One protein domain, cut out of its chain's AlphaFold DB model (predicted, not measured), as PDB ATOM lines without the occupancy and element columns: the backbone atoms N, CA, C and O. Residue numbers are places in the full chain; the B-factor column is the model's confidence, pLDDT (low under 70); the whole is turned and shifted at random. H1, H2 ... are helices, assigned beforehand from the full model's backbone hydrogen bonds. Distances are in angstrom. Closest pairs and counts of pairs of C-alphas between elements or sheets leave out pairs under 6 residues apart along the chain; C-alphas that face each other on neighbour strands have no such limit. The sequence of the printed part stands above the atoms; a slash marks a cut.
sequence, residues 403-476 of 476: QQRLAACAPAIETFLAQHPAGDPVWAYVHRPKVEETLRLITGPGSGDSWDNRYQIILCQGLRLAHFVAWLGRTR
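This is residues 403 to 476 of the 476 residues of the protein "Asparagine synthase (Glutamine-hydrolysing)" of Verrucomicrobia subdivision 3 bacterium (UniProt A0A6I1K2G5). One long helix, H5, spans much of the length of this domain, and the four shorter helices are gathered on one side of it: H4 packs at a slant on its first half, and the four-residue H3 packs on it farther along. H2 runs nearly alongside H4 in the opposite sense, the centres of H2, H4 and H5 make a triangle, and the short H1 sits crosswise at the last residues of H4. The printed part has 74 residues with five named helices, in the order H1, H2, H3, H4, H5, and no named strand; the class is all helix. It is compact, with a radius of gyration of the C-alphas of 12.6 A, and spans 43 by 20 by 19 A.

Start with H5, residues 453 to 474, and look first at its residues 455 to 463, with which alone it touches H4, residues 432 to 443. The closest C-alphas there are those of Thr 438 and Tyr 455, 6.0 A apart, and the two helices run opposite ways at a steep tilt of 51 degrees. Farther on, H5 touches H3, residues 425 to 428, with residues 466 to 470 alone; the closest C-alphas are those of Val 426 and Ala 466, 5.2 A apart. Now find H2, residues 410 to 419, which is near H5. H2 and H4 are close but not clearly touching, the closest C-alphas being those of Ala 410 and Leu 439, 7.1 A apart; they run opposite ways at a shallow tilt of 26 degrees. H1, residues 403 to 408, touches H4 at residues 442 to 443 alone, with the C-alphas of Ala 407 and Ile 442 closest at 6.1 A, and the two are about perpendicular at 79 degrees. H1 and H3 are apart. In the backbones of H1, H2, H4 and H5 every O i to N i+4 pair is within hydrogen-bond range, while H3 is too short for such a pair.

Find C-alpha 453 at (200.636, 217.284, 207.853); from there H5 runs 31.5 A to C-alpha 474 at (218.357, 206.160, 231.374). H4 is 16.6 A long and H2 14.3 A, from first to last C-alpha. H1 begins at C-alpha 403, at (201.800, 207.713, 204.981), and is 8.5 A long; H3 measures 5.4 A.

Look to Asp 449 and Arg 476 for the two C-alphas farthest apart, 43.8 A. The printed part has no cut, and Arg 476 is the chain's last residue. The links H1 to H2, H2 to H3 and H3 to H4 are tight, and the link H4 to H5, with 9 residues, is short. The mean pLDDT of the printed part is 85.0; look for values under 70 at residues 445 to 454 and at residue 476.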
ATOM      1  N   GLN A 403     202.878 208.338 204.237       77.31
ATOM      2  CA  GLN A 403     201.800 207.713 204.981       77.31
ATOM      3  C   GLN A 403     201.945 206.193 205.038       77.31
ATOM      4  O   GLN A 403     201.774 205.613 206.106       77.31
ATOM      5  N   GLN A 404     202.327 205.560 203.925       79.81
ATOM      6  CA  GLN A 404     202.597 204.122 203.884       79.81
ATOM      7  C   GLN A 404     203.755 203.755 204.819       79.81
ATOM      8  O   GLN A 404     203.651 202.806 205.591       79.81
ATOM      9  N   ARG A 405     204.830 204.555 204.837       84.38
ATOM     10  CA  ARG A 405     205.943 204.350 205.777       84.38
ATOM     11  C   ARG A 405     205.541 204.551 207.227       84.38
ATOM     12  O   ARG A 405     205.987 203.810 208.095       84.38
ATOM     13  N   LEU A 406     204.743 205.575 207.499       84.06
ATOM     14  CA  LEU A 406     204.288 205.876 208.847       84.06
ATOM     15  C   LEU A 406     203.386 204.752 209.376       84.06
ATOM     16  O   LEU A 406     203.560 204.335 210.515       84.06
ATOM     17  N   ALA A 407     202.501 204.210 208.533       82.62
ATOM     18  CA  ALA A 407     201.712 203.023 208.852       82.62
ATOM     19  C   ALA A 407     202.605 201.796 209.107       82.62
ATOM     20  O   ALA A 407     202.393 201.079 210.081       82.62
ATOM     21  N   ALA A 408     203.663 201.598 208.312       87.38
ATOM     22  CA  ALA A 408     204.642 200.531 208.542       87.38
ATOM     23  C   ALA A 408     205.410 200.675 209.875       87.38
ATOM     24  O   ALA A 408     205.918 199.687 210.397       87.38
ATOM     25  N   CYS A 409     205.468 201.880 210.459       90.50
ATOM     26  CA  CYS A 409     206.063 202.109 211.779       90.50
ATOM     27  C   CYS A 409     205.115 201.761 212.943       90.50
ATOM     28  O   CYS A 409     205.567 201.755 214.088       90.50
ATOM     29  N   ALA A 410     203.827 201.485 212.696       90.62
ATOM     30  CA  ALA A 410     202.831 201.306 213.755       90.62
ATOM     31  C   ALA A 410     203.231 200.269 214.826       90.62
ATOM     32  O   ALA A 410     203.186 200.637 216.000       90.62
ATOM     33  N   PRO A 411     203.740 199.062 214.492       93.12
ATOM     34  CA  PRO A 411     204.142 198.087 215.514       93.12
ATOM     35  C   PRO A 411     205.254 198.595 216.446       93.12
ATOM     36  O   PRO A 411     205.242 198.342 217.652       93.12
ATOM     37  N   ALA A 412     206.215 199.350 215.904       93.69
ATOM     38  CA  ALA A 412     207.291 199.944 216.695       93.69
ATOM     39  C   ALA A 412     206.761 201.055 217.615       93.69
ATOM     40  O   ALA A 412     207.171 201.152 218.771       93.69
ATOM     41  N   ILE A 413     205.815 201.866 217.127       94.50
ATOM     42  CA  ILE A 413     205.159 202.912 217.922       94.50
ATOM     43  C   ILE A 413     204.334 202.289 219.055       94.50
ATOM     44  O   ILE A 413     204.432 202.737 220.193       94.50
ATOM     45  N   GLU A 414     203.554 201.244 218.773       94.75
ATOM     46  CA  GLU A 414     202.769 200.514 219.778       94.75
ATOM     47  C   GLU A 414     203.669 199.915 220.863       94.75
ATOM     48  O   GLU A 414     203.387 200.060 222.053       94.75
ATOM     49  N   THR A 415     204.799 199.328 220.462       96.00
ATOM     50  CA  THR A 415     205.811 198.810 221.393       96.00
ATOM     51  C   THR A 415     206.355 199.916 222.301       96.00
ATOM     52  O   THR A 415     206.393 199.746 223.520       96.00
ATOM     53  N   PHE A 416     206.715 201.076 221.740       95.94
ATOM     54  CA  PHE A 416     207.189 202.225 222.517       95.94
ATOM     55  C   PHE A 416     206.126 202.738 223.505       95.94
ATOM     56  O   PHE A 416     206.425 203.003 224.670       95.94
ATOM     57  N   LEU A 417     204.863 202.833 223.075       95.81
ATOM     58  CA  LEU A 417     203.744 203.254 223.929       95.81
ATOM     59  C   LEU A 417     203.454 202.265 225.070       95.81
ATOM     60  O   LEU A 417     203.010 202.692 226.140       95.81
ATOM     61  N   ALA A 418     203.690 200.968 224.849       96.25
ATOM     62  CA  ALA A 418     203.543 199.931 225.867       96.25
ATOM     63  C   ALA A 418     204.676 199.976 226.907       96.25
ATOM     64  O   ALA A 418     204.433 199.764 228.092       96.25
ATOM     65  N   GLN A 419     205.901 200.291 226.474       95.69
ATOM     66  CA  GLN A 419     207.075 200.431 227.345       95.69
ATOM     67  C   GLN A 419     207.036 201.696 228.212       95.69
ATOM     68  O   GLN A 419     207.585 201.699 229.311       95.69
ATOM     69  N   HIS A 420     206.365 202.748 227.743       96.25
ATOM     70  CA  HIS A 420     206.231 204.022 228.445       96.25
ATOM     71  C   HIS A 420     204.766 204.270 228.829       96.25
ATOM     72  O   HIS A 420     204.060 204.947 228.079       96.25
ATOM     73  N   PRO A 421     204.261 203.740 229.965       95.19
ATOM     74  CA  PRO A 421     202.867 203.909 230.402       95.19
ATOM     75  C   PRO A 421     202.527 205.373 230.731       95.19
ATOM     76  O   PRO A 421     203.397 206.234 230.737       95.19
ATOM     77  N   ALA A 422     201.250 205.701 230.971       91.00
ATOM     78  CA  ALA A 422     200.788 207.098 231.054       91.00
ATOM     79  C   ALA A 422     201.474 207.933 232.156       91.00
ATOM     80  O   ALA A 422     201.567 209.147 232.019       91.00
ATOM     81  N   GLY A 423     201.982 207.289 233.212       90.44
ATOM     82  CA  GLY A 423     202.751 207.939 234.279       90.44
ATOM     83  C   GLY A 423     204.239 208.155 233.973       90.44
ATOM     84  O   GLY A 423     204.955 208.660 234.832       90.44
ATOM     85  N   ASP A 424     204.725 207.754 232.796       94.50
ATOM     86  CA  ASP A 424     206.127 207.928 232.416       94.50
ATOM     87  C   ASP A 424     206.485 209.426 232.250       94.50
ATOM     88  O   ASP A 424     205.739 210.161 231.587       94.50
ATOM     89  N   PRO A 425     207.623 209.900 232.802       90.75
ATOM     90  CA  PRO A 425     208.063 211.293 232.696       90.75
ATOM     91  C   PRO A 425     208.155 211.854 231.273       90.75
ATOM     92  O   PRO A 425     208.079 213.073 231.106       90.75
ATOM     93  N   VAL A 426     208.304 211.020 230.237       93.44
ATOM     94  CA  VAL A 426     208.313 211.498 228.839       93.44
ATOM     95  C   VAL A 426     207.022 212.236 228.468       93.44
ATOM     96  O   VAL A 426     207.048 213.204 227.700       93.44
ATOM     97  N   TRP A 427     205.892 211.835 229.060       95.56
ATOM     98  CA  TRP A 427     204.577 212.410 228.781       95.56
ATOM     99  C   TRP A 427     204.341 213.754 229.474       95.56
ATOM    100  O   TRP A 427     203.389 214.448 229.131       95.56
ATOM    101  N   ALA A 428     205.244 214.186 230.362       94.06
ATOM    102  CA  ALA A 428     205.211 215.538 230.920       94.06
ATOM    103  C   ALA A 428     205.433 216.622 229.846       94.06
ATOM    104  O   ALA A 428     205.016 217.765 230.024       94.06
ATOM    105  N   TYR A 429     206.077 216.267 228.727       94.19
ATOM    106  CA  TYR A 429     206.381 217.189 227.629       94.19
ATOM    107  C   TYR A 429     205.524 216.926 226.386       94.19
ATOM    108  O   TYR A 429     205.123 217.870 225.702       94.19
ATOM    109  N   VAL A 430     205.242 215.653 226.088       94.88
ATOM    110  CA  VAL A 430     204.543 215.207 224.873       94.88
ATOM    111  C   VAL A 430     203.116 214.768 225.198       94.88
ATOM    112  O   VAL A 430     202.887 213.948 226.081       94.88
ATOM    113  N   HIS A 431     202.137 215.264 224.443       93.75
ATOM    114  CA  HIS A 431     200.723 214.950 224.629       93.75
ATOM    115  C   HIS A 431     200.372 213.549 224.101       93.75
ATOM    116  O   HIS A 431     199.941 213.381 222.954       93.75
ATOM    117  N   ARG A 432     200.527 212.539 224.964       94.38
ATOM    118  CA  ARG A 432     200.243 211.125 224.665       94.38
ATOM    119  C   ARG A 432     198.868 210.871 224.025       94.38
ATOM    120  O   ARG A 432     198.850 210.191 223.000       94.38
ATOM    121  N   PRO A 433     197.738 211.425 224.518       92.75
ATOM    122  CA  PRO A 433     196.433 211.146 223.913       92.75
ATOM    123  C   PRO A 433     196.369 211.518 222.428       92.75
ATOM    124  O   PRO A 433     195.761 210.808 221.632       92.75
ATOM    125  N   LYS A 434     197.060 212.595 222.031       89.25
ATOM    126  CA  LYS A 434     197.140 213.026 220.628       89.25
ATOM    127  C   LYS A 434     198.025 212.096 219.792       89.25
ATOM    128  O   LYS A 434     197.717 211.876 218.623       89.25
ATOM    129  N   VAL A 435     199.085 211.527 220.368       91.69
ATOM    130  CA  VAL A 435     199.891 210.477 219.717       91.69
ATOM    131  C   VAL A 435     199.034 209.235 219.452       91.69
ATOM    132  O   VAL A 435     198.996 208.757 218.323       91.69
ATOM    133  N   GLU A 436     198.289 208.758 220.451       91.69
ATOM    134  CA  GLU A 436     197.417 207.577 220.335       91.69
ATOM    135  C   GLU A 436     196.233 207.797 219.381       91.69
ATOM    136  O   GLU A 436     195.857 206.890 218.639       91.69
ATOM    137  N   GLU A 437     195.627 208.987 219.391       88.44
ATOM    138  CA  GLU A 437     194.587 209.376 218.431       88.44
ATOM    139  C   GLU A 437     195.145 209.387 217.005       88.44
ATOM    140  O   GLU A 437     194.559 208.796 216.100       88.44
ATOM    141  N   THR A 438     196.315 209.999 216.814       86.44
ATOM    142  CA  THR A 438     196.965 210.069 215.503       86.44
ATOM    143  C   THR A 438     197.334 208.683 214.986       86.44
ATOM    144  O   THR A 438     197.101 208.399 213.814       86.44
ATOM    145  N   LEU A 439     197.859 207.808 215.850       87.75
ATOM    146  CA  LEU A 439     198.162 206.421 215.501       87.75
ATOM    147  C   LEU A 439     196.904 205.678 215.031       87.75
ATOM    148  O   LEU A 439     196.926 205.063 213.970       87.75
ATOM    149  N   ARG A 440     195.785 205.804 215.758       86.44
ATOM    150  CA  ARG A 440     194.498 205.201 215.370       86.44
ATOM    151  C   ARG A 440     193.991 205.697 214.014       86.44
ATOM    152  O   ARG A 440     193.432 204.913 213.254       86.44
ATOM    153  N   LEU A 441     194.186 206.978 213.698       82.00
ATOM    154  CA  LEU A 441     193.772 207.551 212.412       82.00
ATOM    155  C   LEU A 441     194.582 206.999 211.233       82.00
ATOM    156  O   LEU A 441     194.028 206.798 210.155       82.00
ATOM    157  N   ILE A 442     195.877 206.736 211.423       79.50
ATOM    158  CA  ILE A 442     196.734 206.222 210.344       79.50
ATOM    159  C   ILE A 442     196.653 204.699 210.180       79.50
ATOM    160  O   ILE A 442     196.960 204.208 209.097       79.50
ATOM    161  N   THR A 443     196.234 203.957 211.211       80.88
ATOM    162  CA  THR A 443     196.043 202.496 211.147       80.88
ATOM    163  C   THR A 443     194.590 202.080 210.895       80.88
ATOM    164  O   THR A 443     194.337 200.924 210.566       80.88
ATOM    165  N   GLY A 444     193.632 203.004 211.022       74.31
ATOM    166  CA  GLY A 444     192.205 202.735 210.855       74.31
ATOM    167  C   GLY A 444     191.733 202.559 209.397       74.31
ATOM    168  O   GLY A 444     192.458 202.886 208.452       74.31
ATOM    169  N   PRO A 445     190.493 202.072 209.190       60.72
ATOM    170  CA  PRO A 445     189.885 201.948 207.863       60.72
ATOM    171  C   PRO A 445     189.758 203.317 207.171       60.72
ATOM    172  O   PRO A 445     189.270 204.267 207.779       60.72
ATOM    173  N   GLY A 446     190.175 203.426 205.903       58.59
ATOM    174  CA  GLY A 446     190.145 204.690 205.144       58.59
ATOM    175  C   GLY A 446     191.357 205.605 205.363       58.59
ATOM    176  O   GLY A 446     191.374 206.735 204.879       58.59
ATOM    177  N   SER A 447     192.391 205.123 206.061       57.59
ATOM    178  CA  SER A 447     193.630 205.869 206.299       57.59
ATOM    179  C   SER A 447     194.276 206.360 204.998       57.59
ATOM    180  O   SER A 447     194.664 207.521 204.941       57.59
ATOM    181  N   GLY A 448     194.299 205.564 203.923       51.97
ATOM    182  CA  GLY A 448     194.986 205.886 202.659       51.97
ATOM    183  C   GLY A 448     194.529 207.141 201.893       51.97
ATOM    184  O   GLY A 448     195.280 207.608 201.038       51.97
ATOM    185  N   ASP A 449     193.360 207.712 202.207       46.69
ATOM    186  CA  ASP A 449     192.742 208.774 201.394       46.69
ATOM    187  C   ASP A 449     192.857 210.190 201.991       46.69
ATOM    188  O   ASP A 449     192.535 211.173 201.320       46.69
ATOM    189  N   SER A 450     193.333 210.337 203.235       50.28
ATOM    190  CA  SER A 450     193.428 211.646 203.903       50.28
ATOM    191  C   SER A 450     194.871 212.033 204.233       50.28
ATOM    192  O   SER A 450     195.451 211.647 205.248       50.28
ATOM    193  N   TRP A 451     195.466 212.842 203.356       56.59
ATOM    194  CA  TRP A 451     196.758 213.468 203.619       56.59
ATOM    195  C   TRP A 451     196.627 214.541 204.707       56.59
ATOM    196  O   TRP A 451     195.883 215.511 204.538       56.59
ATOM    197  N   ASP A 452     197.398 214.405 205.792       66.19
ATOM    198  CA  ASP A 452     197.437 215.401 206.859       66.19
ATOM    199  C   ASP A 452     198.842 215.625 207.444       66.19
ATOM    200  O   ASP A 452     199.427 214.764 208.106       66.19
ATOM    201  N   ASN A 453     199.368 216.841 207.260       65.25
ATOM    202  CA  ASN A 453     200.636 217.284 207.853       65.25
ATOM    203  C   ASN A 453     200.668 217.166 209.389       65.25
ATOM    204  O   ASN A 453     201.752 217.099 209.973       65.25
ATOM    205  N   ARG A 454     199.510 217.149 210.058       69.94
ATOM    206  CA  ARG A 454     199.419 216.978 211.514       69.94
ATOM    207  C   ARG A 454     200.019 215.648 211.946       69.94
ATOM    208  O   ARG A 454     200.775 215.620 212.912       69.94
ATOM    209  N   TYR A 455     199.761 214.574 211.199       76.81
ATOM    210  CA  TYR A 455     200.248 213.236 211.550       76.81
ATOM    211  C   TYR A 455     201.773 213.181 211.541       76.81
ATOM    212  O   TYR A 455     202.399 212.621 212.441       76.81
ATOM    213  N   GLN A 456     202.361 213.848 210.546       78.00
ATOM    214  CA  GLN A 456     203.797 213.989 210.387       78.00
ATOM    215  C   GLN A 456     204.439 214.656 211.607       78.00
ATOM    216  O   GLN A 456     205.382 214.112 212.175       78.00
ATOM    217  N   ILE A 457     203.924 215.808 212.030       82.56
ATOM    218  CA  ILE A 457     204.497 216.573 213.143       82.56
ATOM    219  C   ILE A 457     204.288 215.839 214.472       82.56
ATOM    220  O   ILE A 457     205.239 215.683 215.237       82.56
ATOM    221  N   ILE A 458     203.075 215.339 214.724       86.81
ATOM    222  CA  ILE A 458     202.719 214.698 215.993       86.81
ATOM    223  C   ILE A 458     203.541 213.433 216.218       86.81
ATOM    224  O   ILE A 458     204.187 213.311 217.257       86.81
ATOM    225  N   LEU A 459     203.537 212.508 215.254       88.19
ATOM    226  CA  LEU A 459     204.208 211.226 215.440       88.19
ATOM    227  C   LEU A 459     205.723 211.364 215.319       88.19
ATOM    228  O   LEU A 459     206.422 210.856 216.182       88.19
ATOM    229  N   CYS A 460     206.265 212.089 214.333       87.44
ATOM    230  CA  CYS A 460     207.725 212.199 214.227       87.44
ATOM    231  C   CYS A 460     208.338 213.057 215.317       87.44
ATOM    232  O   CYS A 460     209.207 212.582 216.037       87.44
ATOM    233  N   GLN A 461     207.931 214.324 215.431       86.25
ATOM    234  CA  GLN A 461     208.589 215.219 216.383       86.25
ATOM    235  C   GLN A 461     208.244 214.827 217.819       86.25
ATOM    236  O   GLN A 461     209.124 214.857 218.676       86.25
ATOM    237  N   GLY A 462     206.997 214.410 218.069       91.50
ATOM    238  CA  GLY A 462     206.554 213.969 219.388       91.50
ATOM    239  C   GLY A 462     207.276 212.707 219.851       91.50
ATOM    240  O   GLY A 462     207.883 212.726 220.919       91.50
ATOM    241  N   LEU A 463     207.270 211.631 219.053       93.25
ATOM    242  CA  LEU A 463     207.873 210.359 219.472       93.25
ATOM    243  C   LEU A 463     209.400 210.400 219.490       93.25
ATOM    244  O   LEU A 463     209.985 209.866 220.426       93.25
ATOM    245  N   ARG A 464     210.058 211.072 218.531       91.50
ATOM    246  CA  ARG A 464     211.523 211.245 218.572       91.50
ATOM    247  C   ARG A 464     211.950 212.023 219.814       91.50
ATOM    248  O   ARG A 464     212.947 211.682 220.437       91.50
ATOM    249  N   LEU A 465     211.192 213.047 220.217       91.88
ATOM    250  CA  LEU A 465     211.511 213.766 221.448       91.88
ATOM    251  C   LEU A 465     211.198 212.944 222.702       91.88
ATOM    252  O   LEU A 465     212.006 212.944 223.624       91.88
ATOM    253  N   ALA A 466     210.069 212.231 222.744       94.56
ATOM    254  CA  ALA A 466     209.753 211.335 223.856       94.56
ATOM    255  C   ALA A 466     210.854 210.277 224.037       94.56
ATOM    256  O   ALA A 466     211.330 210.057 225.146       94.56
ATOM    257  N   HIS A 467     211.319 209.687 222.934       94.31
ATOM    258  CA  HIS A 467     212.418 208.727 222.925       94.31
ATOM    259  C   HIS A 467     213.738 209.346 223.388       94.31
ATOM    260  O   HIS A 467     214.416 208.756 224.225       94.31
ATOM    261  N   PHE A 468     214.063 210.562 222.942       93.12
ATOM    262  CA  PHE A 468     215.227 211.305 223.428       93.12
ATOM    263  C   PHE A 468     215.172 211.572 224.940       93.12
ATOM    264  O   PHE A 468     216.165 211.375 225.638       93.12
ATOM    265  N   VAL A 469     214.013 211.980 225.471       93.00
ATOM    266  CA  VAL A 469     213.823 212.199 226.916       93.00
ATOM    267  C   VAL A 469     213.976 210.886 227.688       93.00
ATOM    268  O   VAL A 469     214.649 210.873 228.720       93.00
ATOM    269  N   ALA A 470     213.419 209.782 227.179       93.44
ATOM    270  CA  ALA A 470     213.580 208.456 227.777       93.44
ATOM    271  C   ALA A 470     215.052 208.023 227.814       93.44
ATOM    272  O   ALA A 470     215.555 207.610 228.857       93.44
ATOM    273  N   TRP A 471     215.758 208.155 226.687       91.88
ATOM    274  CA  TRP A 471     217.181 207.842 226.573       91.88
ATOM    275  C   TRP A 471     218.029 208.673 227.543       91.88
ATOM    276  O   TRP A 471     218.853 208.126 228.281       91.88
ATOM    277  N   LEU A 472     217.791 209.986 227.615       89.25
ATOM    278  CA  LEU A 472     218.521 210.857 228.533       89.25
ATOM    279  C   LEU A 472     218.221 210.512 230.000       89.25
ATOM    280  O   LEU A 472     219.102 210.604 230.850       89.25
ATOM    281  N   GLY A 473     216.992 210.087 230.303       87.69
ATOM    282  CA  GLY A 473     216.602 209.611 231.629       87.69
ATOM    283  C   GLY A 473     217.335 208.337 232.059       87.69
ATOM    284  O   GLY A 473     217.688 208.225 233.227       87.69
ATOM    285  N   ARG A 474     217.615 207.415 231.123       88.06
ATOM    286  CA  ARG A 474     218.357 206.160 231.374       88.06
ATOM    287  C   ARG A 474     219.871 206.342 231.516       88.06
ATOM    288  O   ARG A 474     220.541 205.454 232.030       88.06
ATOM    289  N   THR A 475     220.416 207.444 231.003       76.00
ATOM    290  CA  THR A 475     221.865 207.737 231.002       76.00
ATOM    291  C   THR A 475     222.303 208.668 232.142       76.00
ATOM    292  O   THR A 475     223.487 209.015 232.251       76.00
ATOM    293  N   ARG A 476     221.355 209.086 232.988       65.88
ATOM    294  CA  ARG A 476     221.602 209.695 234.301       65.88
ATOM    295  C   ARG A 476     221.872 208.611 235.327       65.88
ATOM    296  O   ARG A 476     222.788 208.855 236.143       65.88
TER     297      ARG A 476